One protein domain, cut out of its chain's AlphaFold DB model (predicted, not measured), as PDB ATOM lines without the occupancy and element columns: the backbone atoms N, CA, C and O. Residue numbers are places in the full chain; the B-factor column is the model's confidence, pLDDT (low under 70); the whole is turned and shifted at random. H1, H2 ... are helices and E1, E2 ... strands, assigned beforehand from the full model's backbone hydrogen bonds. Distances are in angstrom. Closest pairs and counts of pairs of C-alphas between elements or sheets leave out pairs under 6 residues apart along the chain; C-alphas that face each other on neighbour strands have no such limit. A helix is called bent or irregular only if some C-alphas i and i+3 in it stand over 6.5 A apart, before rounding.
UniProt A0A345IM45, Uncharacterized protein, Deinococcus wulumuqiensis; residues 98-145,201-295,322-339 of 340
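AT A GLANCE: This is residues 98 to 145, 201 to 295 and 322 to 339 of the 340 residues of an uncharacterized protein of Deinococcus wulumuqiensis (UniProt A0A345IM45). A tiny parallel sheet, E1 beside E2, lies between two groups of helices: a larger cluster of crossed helices in which H2 is the hub, touching H1, H4 and H6, with H9 packed on H6, and a smaller pair, H3 and H8, with the short H7 close to H3. H5 lies at one end of the longest axis, and the stretch after H8 reaches the other. The printed part has 161 residues with ten named helices and two named strands, in the order E1, H1 to H7, E2, H8 to H10, and its class is mostly helix. It is compact, with a radius of gyration of the C-alphas of 15.8 A and spans of 51 by 44 by 29 A.

HOW THE PARTS SIT: E1, residues 98 to 100, and E2, residues 261 to 264, are parallel neighbours with 35 degrees between their directions. N 99 and O 262 are within hydrogen-bond range at 2.9 A, as are N 264 and O 99 at 2.9 A. Residues 133 to 134 make a short parallel pairing with residues 261 to 262 of E2. H8, residues 275 to 286, comes nearest to E2 at the C-alphas of Ser 264 and Thr 276, 6.3 A apart. H3, residues 136 to 145, touches H8, the same way at a steep tilt of 41 degrees, the closest C-alphas being those of Ala 136 and Thr 276 at 5.1 A. H7, residues 249 to 253, is close to H3 but not clearly touching, with the closest C-alphas, those of Trp 141 and Ala 251, at 6.9 A. H9, residues 322 to 334, comes nearest to E1 at the C-alphas of Val 99 and Trp 331, 6.5 A apart. H6, residues 227 to 238, touches H9, opposite ways at a shallow tilt of 28 degrees, closest at the C-alphas of Val 233 and Leu 326, 6.3 A. H2, residues 115 to 127, is the hub. Its residues 123 to 127 touch H6, the same way at a steep tilt of 43 degrees, closest at the C-alphas of His 126 and Leu 237, 5.8 A. H4, residues 209 to 216, touches H2, opposite ways at a steep tilt of 58 degrees, closest at the C-alphas of Gly 118 and Val 212, 5.9 A. H1, residues 102 to 109, touches residues 115 to 116 of H2, closest at the C-alphas of Cys 108 and Phe 116, 5.5 A, at a steep tilt of 69 degrees, only just short of about perpendicular. H5, residues 219 to 223, is near H1. H10, residues 336 to 339, touches no helix; the C-alphas of His 100 in E1 and Asp 336 are 5.3 A apart. H2 and H8 are apart. Each O i to N i+4 pair is within range in H1, H2, H3, H4, H6, H7, H8 and H9; H5 has 0 of 1, with 1 of 2 O i to N i+3 pairs within range, and H10 is too short for an i+4 pair.

IN THESE COORDINATES: E1 begins at C-alpha 98, (-18.359, 29.122, -0.781). H9 is 18.5 A from first to last C-alpha, H2 17.8 A, H6 and H8 16.1 A each, and H3 13.5 A. E2 is 9.5 A long and begins at C-alpha 261, (-14.434, 32.924, -3.384). H5 is irregular, with C-alphas 220 and 223 7.0 A apart. H10 ends at C-alpha 339, (-30.953, 32.727, 5.256).

THE WHOLE: The C-alphas of Ser 219 and Glu 291, 51.6 A apart, are the two farthest apart. Residues 146 to 200 and 296 to 321 are not printed; the C-alpha gaps across these cuts are 19.6 A and 24.9 A. Of the links that are printed whole, none is long. The mean pLDDT of the printed part is 81.3; it is under 70 in residues 201 to 205, 249 to 258, 267 to 273, 287 to 295 and 338 to 339.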
ATOM      1  N   VAL A  98     -17.365  29.552   0.209       86.94
ATOM      2  CA  VAL A  98     -18.359  29.122  -0.781       86.94
ATOM      3  C   VAL A  98     -19.553  30.048  -0.652       86.94
ATOM      4  O   VAL A  98     -20.060  30.234   0.451       86.94
ATOM      5  N   VAL A  99     -19.973  30.641  -1.763       88.75
ATOM      6  CA  VAL A  99     -21.155  31.503  -1.838       88.75
ATOM      7  C   VAL A  99     -22.192  30.785  -2.681       88.75
ATOM      8  O   VAL A  99     -21.937  30.483  -3.848       88.75
ATOM      9  N   HIS A 100     -23.358  30.518  -2.103       88.44
ATOM     10  CA  HIS A 100     -24.435  29.819  -2.789       88.44
ATOM     11  C   HIS A 100     -25.397  30.834  -3.412       88.44
ATOM     12  O   HIS A 100     -25.995  31.646  -2.716       88.44
ATOM     13  N   LEU A 101     -25.524  30.807  -4.738       89.44
ATOM     14  CA  LEU A 101     -26.227  31.810  -5.544       89.44
ATOM     15  C   LEU A 101     -27.402  31.214  -6.334       89.44
ATOM     16  O   LEU A 101     -27.772  31.735  -7.386       89.44
ATOM     17  N   GLN A 102     -27.990  30.112  -5.870       86.69
ATOM     18  CA  GLN A 102     -29.049  29.391  -6.583       86.69
ATOM     19  C   GLN A 102     -30.281  30.277  -6.795       86.69
ATOM     20  O   GLN A 102     -30.778  30.391  -7.919       86.69
ATOM     21  N   HIS A 103     -30.762  30.946  -5.741       88.69
ATOM     22  CA  HIS A 103     -31.938  31.814  -5.859       88.69
ATOM     23  C   HIS A 103     -31.623  33.087  -6.636       88.69
ATOM     24  O   HIS A 103     -32.452  33.551  -7.420       88.69
ATOM     25  N   PHE A 104     -30.429  33.652  -6.441       91.44
ATOM     26  CA  PHE A 104     -30.003  34.836  -7.180       91.44
ATOM     27  C   PHE A 104     -29.913  34.549  -8.684       91.44
ATOM     28  O   PHE A 104     -30.462  35.303  -9.487       91.44
ATOM     29  N   ARG A 105     -29.322  33.413  -9.065       89.38
ATOM     30  CA  ARG A 105     -29.298  32.941 -10.451       89.38
ATOM     31  C   ARG A 105     -30.706  32.760 -11.010       89.38
ATOM     32  O   ARG A 105     -30.999  33.303 -12.068       89.38
ATOM     33  N   ALA A 106     -31.590  32.059 -10.298       88.75
ATOM     34  CA  ALA A 106     -32.965  31.855 -10.753       88.75
ATOM     35  C   ALA A 106     -33.717  33.184 -10.964       88.75
ATOM     36  O   ALA A 106     -34.500  33.316 -11.906       88.75
ATOM     37  N   ALA A 107     -33.460  34.187 -10.117       92.69
ATOM     38  CA  ALA A 107     -34.020  35.526 -10.272       92.69
ATOM     39  C   ALA A 107     -33.472  36.253 -11.513       92.69
ATOM     40  O   ALA A 107     -34.236  36.910 -12.218       92.69
ATOM     41  N   CYS A 108     -32.177  36.112 -11.811       92.19
ATOM     42  CA  CYS A 108     -31.578  36.635 -13.039       92.19
ATOM     43  C   CYS A 108     -32.148  35.951 -14.292       92.19
ATOM     44  O   CYS A 108     -32.554  36.647 -15.221       92.19
ATOM     45  N   ASP A 109     -32.258  34.618 -14.287       89.44
ATOM     46  CA  ASP A 109     -32.776  33.822 -15.410       89.44
ATOM     47  C   ASP A 109     -34.236  34.177 -15.746       89.44
ATOM     48  O   ASP A 109     -34.644  34.136 -16.907       89.44
ATOM     49  N   ALA A 110     -35.027  34.576 -14.743       92.88
ATOM     50  CA  ALA A 110     -36.396  35.057 -14.935       92.88
ATOM     51  C   ALA A 110     -36.478  36.415 -15.660       92.88
ATOM     52  O   ALA A 110     -37.535  36.760 -16.193       92.88
ATOM     53  N   ILE A 111     -35.387  37.188 -15.679       93.56
ATOM     54  CA  ILE A 111     -35.289  38.485 -16.363       93.56
ATOM     55  C   ILE A 111     -34.657  38.309 -17.742       93.56
ATOM     56  O   ILE A 111     -35.219  38.759 -18.741       93.56
ATOM     57  N   HIS A 112     -33.476  37.691 -17.795       91.12
ATOM     58  CA  HIS A 112     -32.730  37.449 -19.024       91.12
ATOM     59  C   HIS A 112     -31.750  36.288 -18.827       91.12
ATOM     60  O   HIS A 112     -31.004  36.269 -17.850       91.12
ATOM     61  N   ALA A 113     -31.707  35.362 -19.788       86.56
ATOM     62  CA  ALA A 113     -30.929  34.125 -19.684       86.56
ATOM     63  C   ALA A 113     -29.418  34.350 -19.470       86.56
ATOM     64  O   ALA A 113     -28.782  33.569 -18.775       86.56
ATOM     65  N   ASP A 114     -28.854  35.427 -20.027       88.81
ATOM     66  CA  ASP A 114     -27.417  35.738 -19.907       88.81
ATOM     67  C   ASP A 114     -27.070  36.741 -18.792       88.81
ATOM     68  O   ASP A 114     -25.902  37.093 -18.617       88.81
ATOM     69  N   LEU A 115     -28.054  37.233 -18.027       90.75
ATOM     70  CA  LEU A 115     -27.804  38.281 -17.028       90.75
ATOM     71  C   LEU A 115     -26.906  37.789 -15.890       90.75
ATOM     72  O   LEU A 115     -26.006  38.513 -15.473       90.75
ATOM     73  N   PHE A 116     -27.130  36.569 -15.396       90.81
ATOM     74  CA  PHE A 116     -26.306  36.006 -14.327       90.81
ATOM     75  C   PHE A 116     -24.843  35.873 -14.767       90.81
ATOM     76  O   PHE A 116     -23.959  36.419 -14.109       90.81
ATOM     77  N   GLY A 117     -24.608  35.219 -15.911       88.06
ATOM     78  CA  GLY A 117     -23.269  35.048 -16.478       88.06
ATOM     79  C   GLY A 117     -22.577  36.389 -16.717       88.06
ATOM     80  O   GLY A 117     -21.449  36.580 -16.283       88.06
ATOM     81  N   GLY A 118     -23.283  37.368 -17.290       90.69
ATOM     82  CA  GLY A 118     -22.716  38.696 -17.537       90.69
ATOM     83  C   GLY A 118     -22.390  39.497 -16.283       90.69
ATOM     84  O   GLY A 118     -21.418  40.252 -16.280       90.69
ATOM     85  N   LEU A 119     -23.162  39.332 -15.208       91.94
ATOM     86  CA  LEU A 119     -22.832  39.931 -13.917       91.94
ATOM     87  C   LEU A 119     -21.592  39.278 -13.307       91.94
ATOM     88  O   LEU A 119     -20.713  40.001 -12.850       91.94
ATOM     89  N   VAL A 120     -21.496  37.946 -13.325       90.44
ATOM     90  CA  VAL A 120     -20.309  37.232 -12.828       90.44
ATOM     91  C   VAL A 120     -19.071  37.621 -13.639       90.44
ATOM     92  O   VAL A 120     -18.078  38.016 -13.040       90.44
ATOM     93  N   ASP A 121     -19.155  37.636 -14.971       88.19
ATOM     94  CA  ASP A 121     -18.052  38.034 -15.855       88.19
ATOM     95  C   ASP A 121     -17.579  39.465 -15.570       88.19
ATOM     96  O   ASP A 121     -16.376  39.730 -15.496       88.19
ATOM     97  N   LEU A 122     -18.516  40.400 -15.373       90.75
ATOM     98  CA  LEU A 122     -18.200  41.776 -14.994       90.75
ATOM     99  C   LEU A 122     -17.509  41.831 -13.626       90.75
ATOM    100  O   LEU A 122     -16.520  42.549 -13.470       90.75
ATOM    101  N   LEU A 123     -18.016  41.091 -12.637       91.25
ATOM    102  CA  LEU A 123     -17.441  41.060 -11.294       91.25
ATOM    103  C   LEU A 123     -16.032  40.459 -11.308       91.25
ATOM    104  O   LEU A 123     -15.134  41.111 -10.785       91.25
ATOM    105  N   CYS A 124     -15.804  39.312 -11.959       87.12
ATOM    106  CA  CYS A 124     -14.463  38.728 -12.106       87.12
ATOM    107  C   CYS A 124     -13.514  39.736 -12.766       87.12
ATOM    108  O   CYS A 124     -12.492  40.119 -12.204       87.12
ATOM    109  N   PHE A 125     -13.910  40.282 -13.918       87.25
ATOM    110  CA  PHE A 125     -13.051  41.166 -14.703       87.25
ATOM    111  C   PHE A 125     -12.580  42.422 -13.949       87.25
ATOM    112  O   PHE A 125     -11.485  42.929 -14.204       87.25
ATOM    113  N   HIS A 126     -13.393  42.946 -13.029       90.25
ATOM    114  CA  HIS A 126     -13.044  44.131 -12.246       90.25
ATOM    115  C   HIS A 126     -12.497  43.830 -10.847       90.25
ATOM    116  O   HIS A 126     -11.785  44.674 -10.297       90.25
ATOM    117  N   ALA A 127     -12.847  42.688 -10.255       88.69
ATOM    118  CA  ALA A 127     -12.545  42.377  -8.864       88.69
ATOM    119  C   ALA A 127     -11.420  41.348  -8.685       88.69
ATOM    120  O   ALA A 127     -10.880  41.294  -7.583       88.69
ATOM    121  N   ASP A 128     -11.017  40.602  -9.724       84.62
ATOM    122  CA  ASP A 128     -10.007  39.531  -9.622       84.62
ATOM    123  C   ASP A 128      -8.699  40.018  -8.983       84.62
ATOM    124  O   ASP A 128      -8.153  39.357  -8.105       84.62
ATOM    125  N   GLY A 129      -8.271  41.246  -9.302       85.19
ATOM    126  CA  GLY A 129      -7.075  41.860  -8.719       85.19
ATOM    127  C   GLY A 129      -7.161  42.190  -7.216       85.19
ATOM    128  O   GLY A 129      -6.242  42.776  -6.651       85.19
ATOM    129  N   TYR A 130      -8.283  41.899  -6.560       87.38
ATOM    130  CA  TYR A 130      -8.570  42.255  -5.165       87.38
ATOM    131  C   TYR A 130      -9.221  41.105  -4.388       87.38
ATOM    132  O   TYR A 130      -8.957  40.925  -3.198       87.38
ATOM    133  N   THR A 131     -10.104  40.360  -5.056       85.25
ATOM    134  CA  THR A 131     -10.847  39.209  -4.542       85.25
ATOM    135  C   THR A 131     -11.076  38.197  -5.673       85.25
ATOM    136  O   THR A 131     -12.142  38.193  -6.290       85.25
ATOM    137  N   PRO A 132     -10.096  37.325  -5.940       83.81
ATOM    138  CA  PRO A 132     -10.213  36.283  -6.949       83.81
ATOM    139  C   PRO A 132     -11.489  35.448  -6.775       83.81
ATOM    140  O   PRO A 132     -11.837  35.027  -5.663       83.81
ATOM    141  N   LEU A 133     -12.199  35.221  -7.878       84.94
ATOM    142  CA  LEU A 133     -13.412  34.406  -7.911       84.94
ATOM    143  C   LEU A 133     -13.117  33.073  -8.598       84.94
ATOM    144  O   LEU A 133     -12.486  33.040  -9.649       84.94
ATOM    145  N   PHE A 134     -13.613  31.985  -8.013       84.75
ATOM    146  CA  PHE A 134     -13.636  30.670  -8.641       84.75
ATOM    147  C   PHE A 134     -15.060  30.394  -9.128       84.75
ATOM    148  O   PHE A 134     -16.003  30.248  -8.348       84.75
ATOM    149  N   THR A 135     -15.209  30.360 -10.440       84.69
ATOM    150  CA  THR A 135     -16.448  30.157 -11.197       84.69
ATOM    151  C   THR A 135     -16.422  28.774 -11.852       84.69
ATOM    152  O   THR A 135     -15.384  28.120 -11.826       84.69
ATOM    153  N   ALA A 136     -17.488  28.289 -12.505       80.50
ATOM    154  CA  ALA A 136     -17.329  27.014 -13.231       80.50
ATOM    155  C   ALA A 136     -16.694  27.122 -14.611       80.50
ATOM    156  O   ALA A 136     -16.394  26.085 -15.195       80.50
ATOM    157  N   GLN A 137     -16.391  28.328 -15.104       80.75
ATOM    158  CA  GLN A 137     -15.353  28.428 -16.131       80.75
ATOM    159  C   GLN A 137     -14.019  27.922 -15.566       80.75
ATOM    160  O   GLN A 137     -13.303  27.193 -16.246       80.75
ATOM    161  N   ASP A 138     -13.721  28.259 -14.310       82.44
ATOM    162  CA  ASP A 138     -12.518  27.790 -13.630       82.44
ATOM    163  C   ASP A 138     -12.609  26.289 -13.328       82.44
ATOM    164  O   ASP A 138     -11.675  25.550 -13.617       82.44
ATOM    165  N   ALA A 139     -13.768  25.800 -12.879       82.50
ATOM    166  CA  ALA A 139     -14.002  24.360 -12.737       82.50
ATOM    167  C   ALA A 139     -13.788  23.590 -14.050       82.50
ATOM    168  O   ALA A 139     -13.196  22.516 -14.040       82.50
ATOM    169  N   GLN A 140     -14.235  24.136 -15.186       79.50
ATOM    170  CA  GLN A 140     -14.028  23.506 -16.489       79.50
ATOM    171  C   GLN A 140     -12.537  23.359 -16.787       79.50
ATOM    172  O   GLN A 140     -12.094  22.264 -17.117       79.50
ATOM    173  N   TRP A 141     -11.768  24.435 -16.639       80.50
ATOM    174  CA  TRP A 141     -10.323  24.419 -16.857       80.50
ATOM    175  C   TRP A 141      -9.589  23.503 -15.869       80.50
ATOM    176  O   TRP A 141      -8.655  22.814 -16.261       80.50
ATOM    177  N   VAL A 142     -10.037  23.429 -14.614       81.00
ATOM    178  CA  VAL A 142      -9.529  22.461 -13.631       81.00
ATOM    179  C   VAL A 142      -9.764  21.035 -14.095       81.00
ATOM    180  O   VAL A 142      -8.849  20.219 -14.064       81.00
ATOM    181  N   HIS A 143     -10.979  20.719 -14.530       79.50
ATOM    182  CA  HIS A 143     -11.287  19.386 -15.014       79.50
ATOM    183  C   HIS A 143     -10.512  19.059 -16.295       79.50
ATOM    184  O   HIS A 143     -10.012  17.949 -16.438       79.50
ATOM    185  N   GLU A 144     -10.364  20.023 -17.203       77.81
ATOM    186  CA  GLU A 144      -9.507  19.874 -18.379       77.81
ATOM    187  C   GLU A 144      -8.060  19.578 -17.981       77.81
ATOM    188  O   GLU A 144      -7.471  18.630 -18.488       77.81
ATOM    189  N   HIS A 145      -7.526  20.286 -16.993       78.69
ATOM    190  CA  HIS A 145      -6.180  20.057 -16.484       78.69
ATOM    191  C   HIS A 145      -6.004  18.697 -15.788       78.69
ATOM    192  O   HIS A 145      -5.058  17.967 -16.074       78.69
ATOM    193  N   LEU A 201     -23.860  28.624 -17.254       54.00
ATOM    194  CA  LEU A 201     -23.622  29.035 -15.882       54.00
ATOM    195  C   LEU A 201     -22.612  30.192 -15.772       54.00
ATOM    196  O   LEU A 201     -22.663  30.897 -14.770       54.00
ATOM    197  N   TYR A 202     -21.717  30.403 -16.754       55.75
ATOM    198  CA  TYR A 202     -20.541  31.282 -16.572       55.75
ATOM    199  C   TYR A 202     -20.009  31.974 -17.835       55.75
ATOM    200  O   TYR A 202     -18.833  32.316 -17.887       55.75
ATOM    201  N   ARG A 203     -20.821  32.168 -18.874       55.53
ATOM    202  CA  ARG A 203     -20.444  33.058 -19.980       55.53
ATOM    203  C   ARG A 203     -21.647  33.868 -20.405       55.53
ATOM    204  O   ARG A 203     -22.686  33.295 -20.737       55.53
ATOM    205  N   ALA A 204     -21.495  35.185 -20.455       54.47
ATOM    206  CA  ALA A 204     -22.382  36.033 -21.237       54.47
ATOM    207  C   ALA A 204     -22.142  35.773 -22.727       54.47
ATOM    208  O   ALA A 204     -21.543  36.589 -23.423       54.47
ATOM    209  N   ASN A 205     -22.569  34.609 -23.226       60.44
ATOM    210  CA  ASN A 205     -22.310  34.201 -24.608       60.44
ATOM    211  C   ASN A 205     -22.869  35.219 -25.622       60.44
ATOM    212  O   ASN A 205     -22.399  35.264 -26.758       60.44
ATOM    213  N   GLU A 206     -23.825  36.057 -25.203       70.25
ATOM    214  CA  GLU A 206     -24.510  37.020 -26.067       70.25
ATOM    215  C   GLU A 206     -24.586  38.459 -25.510       70.25
ATOM    216  O   GLU A 206     -25.038  39.345 -26.232       70.25
ATOM    217  N   MET A 207     -24.130  38.737 -24.276       84.25
ATOM    218  CA  MET A 207     -24.220  40.078 -23.664       84.25
ATOM    219  C   MET A 207     -22.851  40.711 -23.393       84.25
ATOM    220  O   MET A 207     -22.018  40.186 -22.662       84.25
ATOM    221  N   THR A 208     -22.643  41.920 -23.904       89.50
ATOM    222  CA  THR A 208     -21.472  42.743 -23.582       89.50
ATOM    223  C   THR A 208     -21.603  43.389 -22.195       89.50
ATOM    224  O   THR A 208     -22.708  43.652 -21.717       89.50
ATOM    225  N   GLN A 209     -20.482  43.737 -21.549       90.19
ATOM    226  CA  GLN A 209     -20.507  44.431 -20.247       90.19
ATOM    227  C   GLN A 209     -21.392  45.701 -20.242       90.19
ATOM    228  O   GLN A 209     -22.167  45.870 -19.299       90.19
ATOM    229  N   PRO A 210     -21.376  46.579 -21.272       94.19
ATOM    230  CA  PRO A 210     -22.301  47.713 -21.328       94.19
ATOM    231  C   PRO A 210     -23.781  47.311 -21.360       94.19
ATOM    232  O   PRO A 210     -24.614  48.011 -20.784       94.19
ATOM    233  N   GLU A 211     -24.125  46.200 -22.014       94.62
ATOM    234  CA  GLU A 211     -25.497  45.683 -22.047       94.62
ATOM    235  C   GLU A 211     -25.917  45.130 -20.687       94.62
ATOM    236  O   GLU A 211     -27.029  45.419 -20.248       94.62
ATOM    237  N   VAL A 212     -25.017  44.431 -19.985       94.25
ATOM    238  CA  VAL A 212     -25.235  43.970 -18.601       94.25
ATOM    239  C   VAL A 212     -25.527  45.153 -17.688       94.25
ATOM    240  O   VAL A 212     -26.544  45.158 -17.000       94.25
ATOM    241  N   VAL A 213     -24.685  46.190 -17.718       96.19
ATOM    242  CA  VAL A 213     -24.863  47.391 -16.887       96.19
ATOM    243  C   VAL A 213     -26.176  48.095 -17.223       96.19
ATOM    244  O   VAL A 213     -26.948  48.442 -16.333       96.19
ATOM    245  N   LYS A 214     -26.478  48.267 -18.514       96.44
ATOM    246  CA  LYS A 214     -27.730  48.890 -18.955       96.44
ATOM    247  C   LYS A 214     -28.958  48.101 -18.490       96.44
ATOM    248  O   LYS A 214     -29.949  48.710 -18.088       96.44
ATOM    249  N   LEU A 215     -28.913  46.772 -18.563       95.88
ATOM    250  CA  LEU A 215     -30.003  45.912 -18.109       95.88
ATOM    251  C   LEU A 215     -30.140  45.953 -16.583       95.88
ATOM    252  O   LEU A 215     -31.261  46.079 -16.086       95.88
ATOM    253  N   LEU A 216     -29.021  45.933 -15.854       96.50
ATOM    254  CA  LEU A 216     -28.979  46.046 -14.397       96.50
ATOM    255  C   LEU A 216     -29.616  47.355 -13.904       96.50
ATOM    256  O   LEU A 216     -30.334  47.342 -12.907       96.50
ATOM    257  N   GLU A 217     -29.417  48.468 -14.609       96.06
ATOM    258  CA  GLU A 217     -30.028  49.773 -14.293       96.06
ATOM    259  C   GLU A 217     -31.502  49.893 -14.716       96.06
ATOM    260  O   GLU A 217     -32.186  50.854 -14.363       96.06
ATOM    261  N   SER A 218     -32.026  48.927 -15.471       96.44
ATOM    262  CA  SER A 218     -33.424  48.946 -15.898       96.44
ATOM    263  C   SER A 218     -34.382  48.534 -14.777       96.44
ATOM    264  O   SER A 218     -34.025  47.792 -13.857       96.44
ATOM    265  N   SER A 219     -35.649  48.934 -14.913       96.38
ATOM    266  CA  SER A 219     -36.707  48.558 -13.969       96.38
ATOM    267  C   SER A 219     -36.997  47.054 -13.932       96.38
ATOM    268  O   SER A 219     -37.605  46.572 -12.981       96.38
ATOM    269  N   ALA A 220     -36.571  46.294 -14.949       94.06
ATOM    270  CA  ALA A 220     -36.702  44.838 -14.949       94.06
ATOM    271  C   ALA A 220     -35.888  44.198 -13.811       94.06
ATOM    272  O   ALA A 220     -36.307  43.192 -13.248       94.06
ATOM    273  N   CYS A 221     -34.774  44.827 -13.422       95.56
ATOM    274  CA  CYS A 221     -33.895  44.352 -12.357       95.56
ATOM    275  C   CYS A 221     -34.284  44.847 -10.959       95.56
ATOM    276  O   CYS A 221     -33.682  44.407  -9.986       95.56
ATOM    277  N   ASP A 222     -35.294  45.710 -10.808       94.12
ATOM    278  CA  ASP A 222     -35.673  46.256  -9.492       94.12
ATOM    279  C   ASP A 222     -36.169  45.178  -8.510       94.12
ATOM    280  O   ASP A 222     -36.167  45.391  -7.298       94.12
ATOM    281  N   GLN A 223     -36.577  44.016  -9.028       88.56
ATOM    282  CA  GLN A 223     -37.006  42.860  -8.238       88.56
ATOM    283  C   GLN A 223     -35.856  41.909  -7.875       88.56
ATOM    284  O   GLN A 223     -36.075  40.969  -7.110       88.56
ATOM    285  N   LEU A 224     -34.642  42.129  -8.398       93.56
ATOM    286  CA  LEU A 224     -33.507  41.273  -8.073       93.56
ATOM    287  C   LEU A 224     -33.170  41.363  -6.576       93.56
ATOM    288  O   LEU A 224     -33.136  42.466  -6.008       93.56
ATOM    289  N   PRO A 225     -32.860  40.226  -5.927       90.00
ATOM    290  CA  PRO A 225     -32.391  40.217  -4.551       90.00
ATOM    291  C   PRO A 225     -31.211  41.172  -4.377       90.00
ATOM    292  O   PRO A 225     -30.212  41.085  -5.085       90.00
ATOM    293  N   HIS A 226     -31.336  42.106  -3.433       93.31
ATOM    294  CA  HIS A 226     -30.275  43.054  -3.082       93.31
ATOM    295  C   HIS A 226     -29.724  43.896  -4.247       93.31
ATOM    296  O   HIS A 226     -28.590  44.374  -4.174       93.31
ATOM    297  N   VAL A 227     -30.537  44.174  -5.274       95.25
ATOM    298  CA  VAL A 227     -30.119  44.946  -6.460       95.25
ATOM    299  C   VAL A 227     -29.460  46.287  -6.126       95.25
ATOM    300  O   VAL A 227     -28.509  46.687  -6.787       95.25
ATOM    301  N   ALA A 228     -29.899  46.977  -5.068       95.56
ATOM    302  CA  ALA A 228     -29.297  48.245  -4.652       95.56
ATOM    303  C   ALA A 228     -27.824  48.093  -4.225       95.56
ATOM    304  O   ALA A 228     -27.004  48.967  -4.507       95.56
ATOM    305  N   ILE A 229     -27.480  46.982  -3.563       95.81
ATOM    306  CA  ILE A 229     -26.102  46.661  -3.174       95.81
ATOM    307  C   ILE A 229     -25.309  46.282  -4.420       95.81
ATOM    308  O   ILE A 229     -24.231  46.830  -4.633       95.81
ATOM    309  N   LEU A 230     -25.873  45.423  -5.272       96.44
ATOM    310  CA  LEU A 230     -25.248  45.010  -6.525       96.44
ATOM    311  C   LEU A 230     -24.914  46.209  -7.425       96.44
ATOM    312  O   LEU A 230     -23.762  46.364  -7.815       96.44
ATOM    313  N   ARG A 231     -25.875  47.108  -7.681       97.19
ATOM    314  CA  ARG A 231     -25.667  48.344  -8.462       97.19
ATOM    315  C   ARG A 231     -24.557  49.208  -7.868       97.19
ATOM    316  O   ARG A 231     -23.682  49.666  -8.594       97.19
ATOM    317  N   LYS A 232     -24.547  49.393  -6.543       96.38
ATOM    318  CA  LYS A 232     -23.501  50.165  -5.851       96.38
ATOM    319  C   LYS A 232     -22.114  49.541  -6.029       96.38
ATOM    320  O   LYS A 232     -21.146  50.269  -6.242       96.38
ATOM    321  N   VAL A 233     -22.007  48.219  -5.909       96.44
ATOM    322  CA  VAL A 233     -20.738  47.502  -6.078       96.44
ATOM    323  C   VAL A 233     -20.273  47.589  -7.528       96.44
ATOM    324  O   VAL A 233     -19.144  48.007  -7.765       96.44
ATOM    325  N   VAL A 234     -21.150  47.310  -8.494       96.75
ATOM    326  CA  VAL A 234     -20.849  47.414  -9.930       96.75
ATOM    327  C   VAL A 234     -20.402  48.831 -10.305       96.75
ATOM    328  O   VAL A 234     -19.345  48.987 -10.910       96.75
ATOM    329  N   ASP A 235     -21.124  49.877  -9.887       96.06
ATOM    330  CA  ASP A 235     -20.722  51.274 -10.130       96.06
ATOM    331  C   ASP A 235     -19.331  51.575  -9.557       96.06
ATOM    332  O   ASP A 235     -18.511  52.233 -10.206       96.06
ATOM    333  N   ARG A 236     -19.024  51.065  -8.358       95.50
ATOM    334  CA  ARG A 236     -17.709  51.277  -7.754       95.50
ATOM    335  C   ARG A 236     -16.599  50.550  -8.513       95.50
ATOM    336  O   ARG A 236     -15.554  51.159  -8.753       95.50
ATOM    337  N   LEU A 237     -16.833  49.298  -8.901       94.56
ATOM    338  CA  LEU A 237     -15.894  48.458  -9.649       94.56
ATOM    339  C   LEU A 237     -15.585  49.025 -11.043       94.56
ATOM    340  O   LEU A 237     -14.429  49.043 -11.466       94.56
ATOM    341  N   LEU A 238     -16.589  49.574 -11.734       94.50
ATOM    342  CA  LEU A 238     -16.417  50.212 -13.046       94.50
ATOM    343  C   LEU A 238     -15.518  51.457 -12.998       94.50
ATOM    344  O   LEU A 238     -14.916  51.822 -14.006       94.50
ATOM    345  N   ARG A 239     -15.406  52.104 -11.831       93.56
ATOM    346  CA  ARG A 239     -14.536  53.270 -11.598       93.56
ATOM    347  C   ARG A 239     -13.133  52.893 -11.123       93.56
ATOM    348  O   ARG A 239     -12.334  53.793 -10.848       93.56
ATOM    349  N   LEU A 240     -12.840  51.603 -10.957       92.56
ATOM    350  CA  LEU A 240     -11.499  51.160 -10.596       92.56
ATOM    351  C   LEU A 240     -10.525  51.354 -11.765       92.56
ATOM    352  O   LEU A 240     -10.933  51.297 -12.930       92.56
ATOM    353  N   PRO A 241      -9.236  51.580 -11.468       90.69
ATOM    354  CA  PRO A 241      -8.228  51.768 -12.501       90.69
ATOM    355  C   PRO A 241      -8.052  50.495 -13.337       90.69
ATOM    356  O   PRO A 241      -8.046  49.387 -12.801       90.69
ATOM    357  N   HIS A 242      -7.935  50.650 -14.657       87.06
ATOM    358  CA  HIS A 242      -7.817  49.514 -15.577       87.06
ATOM    359  C   HIS A 242      -6.483  48.784 -15.391       87.06
ATOM    360  O   HIS A 242      -6.412  47.570 -15.562       87.06
ATOM    361  N   GLU A 243      -5.433  49.515 -15.032       85.12
ATOM    362  CA  GLU A 243      -4.085  49.009 -14.782       85.12
ATOM    363  C   GLU A 243      -4.010  48.009 -13.619       85.12
ATOM    364  O   GLU A 243      -3.076  47.222 -13.558       85.12
ATOM    365  N   PHE A 244      -5.007  47.992 -12.726       88.50
ATOM    366  CA  PHE A 244      -5.063  47.058 -11.596       88.50
ATOM    367  C   PHE A 244      -5.857  45.784 -11.886       88.50
ATOM    368  O   PHE A 244      -6.054  44.971 -10.985       88.50
ATOM    369  N   ARG A 245      -6.335  45.605 -13.121       85.31
ATOM    370  CA  ARG A 245      -6.992  44.363 -13.541       85.31
ATOM    371  C   ARG A 245      -5.947  43.271 -13.709       85.31
ATOM    372  O   ARG A 245      -4.866  43.523 -14.233       85.31
ATOM    373  N   VAL A 246      -6.300  42.065 -13.290       77.56
ATOM    374  CA  VAL A 246      -5.423  40.895 -13.343       77.56
ATOM    375  C   VAL A 246      -6.122  39.828 -14.167       77.56
ATOM    376  O   VAL A 246      -7.334  39.654 -14.068       77.56
ATOM    377  N   GLY A 247      -5.369  39.186 -15.057       70.69
ATOM    378  CA  GLY A 247      -5.844  37.992 -15.745       70.69
ATOM    379  C   GLY A 247      -5.755  36.786 -14.816       70.69
ATOM    380  O   GLY A 247      -5.001  36.803 -13.853       70.69
ATOM    381  N   ARG A 248      -6.485  35.717 -15.121       71.38
ATOM    382  CA  ARG A 248      -6.463  34.486 -14.324       71.38
ATOM    383  C   ARG A 248      -5.125  33.769 -14.524       71.38
ATOM    384  O   ARG A 248      -4.988  32.992 -15.466       71.38
ATOM    385  N   SER A 249      -4.127  34.090 -13.697       64.50
ATOM    386  CA  SER A 249      -2.762  33.560 -13.818       64.50
ATOM    387  C   SER A 249      -2.763  32.045 -13.745       64.50
ATOM    388  O   SER A 249      -2.181  31.404 -14.614       64.50
ATOM    389  N   TRP A 250      -3.526  31.479 -12.809       67.38
ATOM    390  CA  TRP A 250      -3.653  30.038 -12.641       67.38
ATOM    391  C   TRP A 250      -4.104  29.329 -13.935       67.38
ATOM    392  O   TRP A 250      -3.595  28.266 -14.260       67.38
ATOM    393  N   ALA A 251      -4.998  29.922 -14.733       62.84
ATOM    394  CA  ALA A 251      -5.488  29.302 -15.967       62.84
ATOM    395  C   ALA A 251      -4.405  29.218 -17.055       62.84
ATOM    396  O   ALA A 251      -4.535  28.472 -18.020       62.84
ATOM    397  N   GLN A 252      -3.351  30.027 -16.922       64.06
ATOM    398  CA  GLN A 252      -2.233  30.095 -17.857       64.06
ATOM    399  C   GLN A 252      -1.015  29.315 -17.356       64.06
ATOM    400  O   GLN A 252      -0.280  28.754 -18.164       64.06
ATOM    401  N   SER A 253      -0.782  29.311 -16.043       62.69
ATOM    402  CA  SER A 253       0.392  28.710 -15.404       62.69
ATOM    403  C   SER A 253       0.091  27.404 -14.662       62.69
ATOM    404  O   SER A 253       1.021  26.765 -14.176       62.69
ATOM    405  N   TYR A 254      -1.183  27.008 -14.568       63.00
ATOM    406  CA  TYR A 254      -1.690  25.933 -13.705       63.00
ATOM    407  C   TYR A 254      -1.208  26.051 -12.251       63.00
ATOM    408  O   TYR A 254      -1.045  25.049 -11.556       63.00
ATOM    409  N   GLU A 255      -0.951  27.282 -11.800       61.94
ATOM    410  CA  GLU A 255      -0.595  27.589 -10.417       61.94
ATOM    411  C   GLU A 255      -1.816  27.485  -9.494       61.94
ATOM    412  O   GLU A 255      -2.961  27.543  -9.927       61.94
ATOM    413  N   HIS A 256      -1.575  27.294  -8.199       61.88
ATOM    414  CA  HIS A 256      -2.625  26.956  -7.247       61.88
ATOM    415  C   HIS A 256      -3.584  28.122  -6.933       61.88
ATOM    416  O   HIS A 256      -3.144  29.232  -6.627       61.88
ATOM    417  N   PHE A 257      -4.891  27.830  -6.867       62.91
ATOM    418  CA  PHE A 257      -5.910  28.758  -6.365       62.91
ATOM    419  C   PHE A 257      -5.684  29.043  -4.883       62.91
ATOM    420  O   PHE A 257      -6.095  28.280  -4.016       62.91
ATOM    421  N   GLY A 258      -5.021  30.149  -4.570       62.19
ATOM    422  CA  GLY A 258      -4.886  30.634  -3.198       62.19
ATOM    423  C   GLY A 258      -6.230  31.012  -2.560       62.19
ATOM    424  O   GLY A 258      -7.164  30.226  -2.438       62.19
ATOM    425  N   HIS A 259      -6.335  32.246  -2.076       71.75
ATOM    426  CA  HIS A 259      -7.584  32.742  -1.504       71.75
ATOM    427  C   HIS A 259      -8.577  33.082  -2.618       71.75
ATOM    428  O   HIS A 259      -8.402  34.078  -3.320       71.75
ATOM    429  N   VAL A 260      -9.623  32.269  -2.753       80.56
ATOM    430  CA  VAL A 260     -10.682  32.453  -3.749       80.56
ATOM    431  C   VAL A 260     -12.059  32.391  -3.097       80.56
ATOM    432  O   VAL A 260     -12.280  31.665  -2.125       80.56
ATOM    433  N   THR A 261     -13.009  33.125  -3.669       86.12
ATOM    434  CA  THR A 261     -14.434  32.924  -3.384       86.12
ATOM    435  C   THR A 261     -15.012  31.968  -4.422       86.12
ATOM    436  O   THR A 261     -15.079  32.312  -5.600       86.12
ATOM    437  N   VAL A 262     -15.439  30.780  -3.995       87.69
ATOM    438  CA  VAL A 262     -16.055  29.770  -4.866       87.69
ATOM    439  C   VAL A 262     -17.539  30.081  -5.023       87.69
ATOM    440  O   VAL A 262     -18.283  30.112  -4.040       87.69
ATOM    441  N   LEU A 263     -17.982  30.311  -6.258       88.81
ATOM    442  CA  LEU A 263     -19.379  30.597  -6.571       88.81
ATOM    443  C   LEU A 263     -20.116  29.298  -6.913       88.81
ATOM    444  O   LEU A 263     -19.879  28.693  -7.955       88.81
ATOM    445  N   SER A 264     -21.032  28.885  -6.039       87.38
ATOM    446  CA  SER A 264     -21.904  27.725  -6.231       87.38
ATOM    447  C   SER A 264     -23.279  28.175  -6.718       87.38
ATOM    448  O   SER A 264     -23.851  29.138  -6.214       87.38
ATOM    449  N   THR A 265     -23.843  27.475  -7.698       80.50
ATOM    450  CA  THR A 265     -25.125  27.829  -8.332       80.50
ATOM    451  C   THR A 265     -26.098  26.658  -8.456       80.50
ATOM    452  O   THR A 265     -27.221  26.849  -8.936       80.50
ATOM    453  N   GLN A 266     -25.708  25.453  -8.032       75.00
ATOM    454  CA  GLN A 266     -26.554  24.261  -8.027       75.00
ATOM    455  C   GLN A 266     -27.029  23.909  -6.618       75.00
ATOM    456  O   GLN A 266     -26.302  24.089  -5.643       75.00
ATOM    457  N   ALA A 267     -28.269  23.410  -6.529       54.91
ATOM    458  CA  ALA A 267     -28.881  22.940  -5.291       54.91
ATOM    459  C   ALA A 267     -28.054  21.821  -4.649       54.91
ATOM    460  O   ALA A 267     -27.775  20.809  -5.295       54.91
ATOM    461  N   LEU A 268     -27.745  21.978  -3.359       52.81
ATOM    462  CA  LEU A 268     -27.269  20.892  -2.507       52.81
ATOM    463  C   LEU A 268     -28.425  19.896  -2.329       52.81
ATOM    464  O   LEU A 268     -29.273  20.048  -1.453       52.81
ATOM    465  N   GLY A 269     -28.515  18.906  -3.215       49.47
ATOM    466  CA  GLY A 269     -29.323  17.715  -2.963       49.47
ATOM    467  C   GLY A 269     -28.626  16.816  -1.938       49.47
ATOM    468  O   GLY A 269     -27.416  16.909  -1.760       49.47
ATOM    469  N   GLU A 270     -29.362  15.892  -1.311       47.00
ATOM    470  CA  GLU A 270     -28.852  15.012  -0.237       47.00
ATOM    471  C   GLU A 270     -27.639  14.130  -0.627       47.00
ATOM    472  O   GLU A 270     -27.055  13.489   0.243       47.00
ATOM    473  N   SER A 271     -27.220  14.093  -1.902       49.38
ATOM    474  CA  SER A 271     -26.012  13.367  -2.328       49.38
ATOM    475  C   SER A 271     -25.212  13.996  -3.486       49.38
ATOM    476  O   SER A 271     -24.443  13.280  -4.131       49.38
ATOM    477  N   ARG A 272     -25.393  15.283  -3.820       58.56
ATOM    478  CA  ARG A 272     -24.628  15.925  -4.911       58.56
ATOM    479  C   ARG A 272     -23.976  17.223  -4.447       58.56
ATOM    480  O   ARG A 272     -24.673  18.134  -4.005       58.56
ATOM    481  N   VAL A 273     -22.651  17.273  -4.562       67.81
ATOM    482  CA  VAL A 273     -21.839  18.485  -4.421       67.81
ATOM    483  C   VAL A 273     -22.011  19.311  -5.701       67.81
ATOM    484  O   VAL A 273     -22.206  18.751  -6.780       67.81
ATOM    485  N   ASP A 274     -22.026  20.640  -5.587       80.12
ATOM    486  CA  ASP A 274     -21.986  21.518  -6.760       80.12
ATOM    487  C   ASP A 274     -20.694  21.231  -7.538       80.12
ATOM    488  O   ASP A 274     -19.628  21.257  -6.922       80.12
ATOM    489  N   PRO A 275     -20.738  20.990  -8.858       78.69
ATOM    490  CA  PRO A 275     -19.550  20.570  -9.597       78.69
ATOM    491  C   PRO A 275     -18.449  21.645  -9.613       78.69
ATOM    492  O   PRO A 275     -17.273  21.333  -9.748       78.69
ATOM    493  N   THR A 276     -18.800  22.917  -9.398       83.00
ATOM    494  CA  THR A 276     -17.828  24.002  -9.193       83.00
ATOM    495  C   THR A 276     -17.054  23.818  -7.887       83.00
ATOM    496  O   THR A 276     -15.851  24.048  -7.825       83.00
ATOM    497  N   VAL A 277     -17.752  23.404  -6.827       84.50
ATOM    498  CA  VAL A 277     -17.158  23.150  -5.510       84.50
ATOM    499  C   VAL A 277     -16.347  21.859  -5.533       84.50
ATOM    500  O   VAL A 277     -15.245  21.851  -4.997       84.50
ATOM    501  N   GLU A 278     -16.860  20.813  -6.183       83.50
ATOM    502  CA  GLU A 278     -16.163  19.538  -6.386       83.50
ATOM    503  C   GLU A 278     -14.843  19.748  -7.134       83.50
ATOM    504  O   GLU A 278     -13.801  19.357  -6.628       83.50
ATOM    505  N   ALA A 279     -14.847  20.480  -8.254       82.38
ATOM    506  CA  ALA A 279     -13.624  20.790  -8.996       82.38
ATOM    507  C   ALA A 279     -12.576  21.501  -8.129       82.38
ATOM    508  O   ALA A 279     -11.392  21.170  -8.166       82.38
ATOM    509  N   TRP A 280     -13.005  22.484  -7.333       82.94
ATOM    510  CA  TRP A 280     -12.107  23.186  -6.422       82.94
ATOM    511  C   TRP A 280     -11.541  22.245  -5.344       82.94
ATOM    512  O   TRP A 280     -10.348  22.301  -5.043       82.94
ATOM    513  N   GLU A 281     -12.366  21.362  -4.774       82.50
ATOM    514  CA  GLU A 281     -11.937  20.363  -3.784       82.50
ATOM    515  C   GLU A 281     -10.974  19.333  -4.385       82.50
ATOM    516  O   GLU A 281      -9.933  19.063  -3.792       82.50
ATOM    517  N   ASP A 282     -11.264  18.820  -5.579       81.12
ATOM    518  CA  ASP A 282     -10.406  17.875  -6.294       81.12
ATOM    519  C   ASP A 282      -9.059  18.501  -6.638       81.12
ATOM    520  O   ASP A 282      -8.009  17.880  -6.466       81.12
ATOM    521  N   TYR A 283      -9.064  19.747  -7.108       79.88
ATOM    522  CA  TYR A 283      -7.832  20.449  -7.424       79.88
ATOM    523  C   TYR A 283      -7.005  20.675  -6.157       79.88
ATOM    524  O   TYR A 283      -5.866  20.226  -6.077       79.88
ATOM    525  N   THR A 284      -7.583  21.281  -5.121       76.06
ATOM    526  CA  THR A 284      -6.864  21.537  -3.861       76.06
ATOM    527  C   THR A 284      -6.427  20.253  -3.140       76.06
ATOM    528  O   THR A 284      -5.389  20.253  -2.489       76.06
ATOM    529  N   GLY A 285      -7.166  19.147  -3.276       74.19
ATOM    530  CA  GLY A 285      -6.811  17.846  -2.707       74.19
ATOM    531  C   GLY A 285      -5.675  17.123  -3.441       74.19
ATOM    532  O   GLY A 285      -4.899  16.412  -2.805       74.19
ATOM    533  N   ASN A 286      -5.546  17.308  -4.760       70.38
ATOM    534  CA  ASN A 286      -4.440  16.741  -5.546       70.38
ATOM    535  C   ASN A 286      -3.112  17.490  -5.340       70.38
ATOM    536  O   ASN A 286      -2.040  16.916  -5.541       70.38
ATOM    537  N   TYR A 287      -3.170  18.756  -4.927       66.12
ATOM    538  CA  TYR A 287      -2.007  19.584  -4.624       66.12
ATOM    539  C   TYR A 287      -1.862  19.739  -3.104       66.12
ATOM    540  O   TYR A 287      -2.349  20.708  -2.536       66.12
ATOM    541  N   ASP A 288      -1.206  18.768  -2.455       55.25
ATOM    542  CA  ASP A 288      -1.047  18.676  -0.992       55.25
ATOM    543  C   ASP A 288      -0.576  20.012  -0.369       55.25
ATOM    544  O   ASP A 288       0.586  20.429  -0.471       55.25
ATOM    545  N   LEU A 289      -1.532  20.728   0.229       52.47
ATOM    546  CA  LEU A 289      -1.428  22.139   0.621       52.47
ATOM    547  C   LEU A 289      -0.419  22.386   1.746       52.47
ATOM    548  O   LEU A 289       0.110  23.493   1.874       52.47
ATOM    549  N   ASP A 290      -0.157  21.366   2.564       46.62
ATOM    550  CA  ASP A 290       0.697  21.482   3.745       46.62
ATOM    551  C   ASP A 290       2.199  21.510   3.392       46.62
ATOM    552  O   ASP A 290       3.001  22.045   4.163       46.62
ATOM    553  N   GLU A 291       2.598  21.007   2.215       44.84
ATOM    554  CA  GLU A 291       4.005  20.997   1.773       44.84
ATOM    555  C   GLU A 291       4.354  22.138   0.799       44.84
ATOM    556  O   GLU A 291       5.518  22.536   0.689       44.84
ATOM    557  N   MET A 292       3.357  22.734   0.140       47.75
ATOM    558  CA  MET A 292       3.529  23.767  -0.891       47.75
ATOM    559  C   MET A 292       3.311  25.179  -0.324       47.75
ATOM    560  O   MET A 292       2.476  25.946  -0.798       47.75
ATOM    561  N   SER A 293       4.099  25.549   0.690       43.09
ATOM    562  CA  SER A 293       3.990  26.795   1.475       43.09
ATOM    563  C   SER A 293       4.259  28.119   0.718       43.09
ATOM    564  O   SER A 293       4.702  29.086   1.338       43.09
ATOM    565  N   GLY A 294       4.050  28.183  -0.599       48.50
ATOM    566  CA  GLY A 294       4.402  29.333  -1.442       48.50
ATOM    567  C   GLY A 294       3.489  29.604  -2.642       48.50
ATOM    568  O   GLY A 294       3.630  30.656  -3.259       48.50
ATOM    569  N   TYR A 295       2.532  28.727  -2.967       51.72
ATOM    570  CA  TYR A 295       1.638  28.922  -4.117       51.72
ATOM    571  C   TYR A 295       0.301  29.515  -3.668       51.72
ATOM    572  O   TYR A 295      -0.690  28.820  -3.444       51.72
ATOM    573  N   GLU A 322     -11.147  48.499   0.529       89.88
ATOM    574  CA  GLU A 322     -12.460  48.976   0.118       89.88
ATOM    575  C   GLU A 322     -13.138  47.956  -0.800       89.88
ATOM    576  O   GLU A 322     -14.288  47.586  -0.566       89.88
ATOM    577  N   VAL A 323     -12.419  47.476  -1.819       91.06
ATOM    578  CA  VAL A 323     -12.957  46.520  -2.795       91.06
ATOM    579  C   VAL A 323     -13.254  45.178  -2.129       91.06
ATOM    580  O   VAL A 323     -14.351  44.649  -2.307       91.06
ATOM    581  N   GLN A 324     -12.342  44.669  -1.296       88.38
ATOM    582  CA  GLN A 324     -12.562  43.432  -0.539       88.38
ATOM    583  C   GLN A 324     -13.794  43.536   0.370       88.38
ATOM    584  O   GLN A 324     -14.641  42.644   0.366       88.38
ATOM    585  N   GLN A 325     -13.964  44.653   1.085       89.12
ATOM    586  CA  GLN A 325     -15.130  44.862   1.945       89.12
ATOM    587  C   GLN A 325     -16.435  44.962   1.144       89.12
ATOM    588  O   GLN A 325     -17.470  44.448   1.580       89.12
ATOM    589  N   LEU A 326     -16.421  45.631  -0.012       92.44
ATOM    590  CA  LEU A 326     -17.588  45.740  -0.890       92.44
ATOM    591  C   LEU A 326     -18.028  44.373  -1.404       92.44
ATOM    592  O   LEU A 326     -19.216  44.059  -1.354       92.44
ATOM    593  N   MET A 327     -17.073  43.559  -1.841       92.00
ATOM    594  CA  MET A 327     -17.334  42.224  -2.364       92.00
ATOM    595  C   MET A 327     -17.782  41.267  -1.262       92.00
ATOM    596  O   MET A 327     -18.800  40.600  -1.420       92.00
ATOM    597  N   HIS A 328     -17.141  41.302  -0.092       89.81
ATOM    598  CA  HIS A 328     -17.610  40.562   1.080       89.81
ATOM    599  C   HIS A 328     -19.049  40.944   1.458       89.81
ATOM    600  O   HIS A 328     -19.880  40.081   1.733       89.81
ATOM    601  N   THR A 329     -19.376  42.241   1.412       91.62
ATOM    602  CA  THR A 329     -20.740  42.723   1.670       91.62
ATOM    603  C   THR A 329     -21.720  42.207   0.621       91.62
ATOM    604  O   THR A 329     -22.816  41.794   0.984       91.62
ATOM    605  N   LEU A 330     -21.351  42.222  -0.663       94.00
ATOM    606  CA  LEU A 330     -22.186  41.691  -1.741       94.00
ATOM    607  C   LEU A 330     -22.497  40.212  -1.510       94.00
ATOM    608  O   LEU A 330     -23.665  39.827  -1.472       94.00
ATOM    609  N   TRP A 331     -21.459  39.406  -1.297       91.56
ATOM    610  CA  TRP A 331     -21.582  37.969  -1.092       91.56
ATOM    611  C   TRP A 331     -22.377  37.626   0.157       91.56
ATOM    612  O   TRP A 331     -23.289  36.817   0.067       91.56
ATOM    613  N   ALA A 332     -22.163  38.324   1.272       90.69
ATOM    614  CA  ALA A 332     -22.953  38.117   2.485       90.69
ATOM    615  C   ALA A 332     -24.464  38.376   2.300       90.69
ATOM    616  O   ALA A 332     -25.277  37.857   3.060       90.69
ATOM    617  N   HIS A 333     -24.859  39.199   1.322       91.50
ATOM    618  CA  HIS A 333     -26.271  39.459   1.028       91.50
ATOM    619  C   HIS A 333     -26.856  38.495  -0.004       91.50
ATOM    620  O   HIS A 333     -28.050  38.197   0.051       91.50
ATOM    621  N   LEU A 334     -26.047  38.058  -0.969       90.88
ATOM    622  CA  LEU A 334     -26.491  37.162  -2.032       90.88
ATOM    623  C   LEU A 334     -26.423  35.681  -1.649       90.88
ATOM    624  O   LEU A 334     -27.106  34.891  -2.290       90.88
ATOM    625  N   ASP A 335     -25.637  35.321  -0.632       88.81
ATOM    626  CA  ASP A 335     -25.467  33.938  -0.194       88.81
ATOM    627  C   ASP A 335     -26.758  33.354   0.397       88.81
ATOM    628  O   ASP A 335     -27.289  33.817   1.415       88.81
ATOM    629  N   ASP A 336     -27.235  32.287  -0.231       81.31
ATOM    630  CA  ASP A 336     -28.431  31.554   0.156       81.31
ATOM    631  C   ASP A 336     -28.292  30.887   1.536       81.31
ATOM    632  O   ASP A 336     -29.288  30.713   2.240       81.31
ATOM    633  N   HIS A 337     -27.069  30.557   1.968       71.19
ATOM    634  CA  HIS A 337     -26.823  29.871   3.243       71.19
ATOM    635  C   HIS A 337     -26.974  30.765   4.477       71.19
ATOM    636  O   HIS A 337     -27.181  30.265   5.582       71.19
ATOM    637  N   ILE A 338     -26.929  32.087   4.312       59.56
ATOM    638  CA  ILE A 338     -27.075  33.048   5.416       59.56
ATOM    639  C   ILE A 338     -28.563  33.236   5.802       59.56
ATOM    640  O   ILE A 338     -28.889  33.952   6.749       59.56
ATOM    641  N   ARG A 339     -29.495  32.564   5.107       48.72
ATOM    642  CA  ARG A 339     -30.953  32.727   5.256       48.72
ATOM    643  C   ARG A 339     -31.707  31.514   5.825       48.72
ATOM    644  O   ARG A 339     -32.911  31.400   5.578       48.72
TER     645      ARG A 339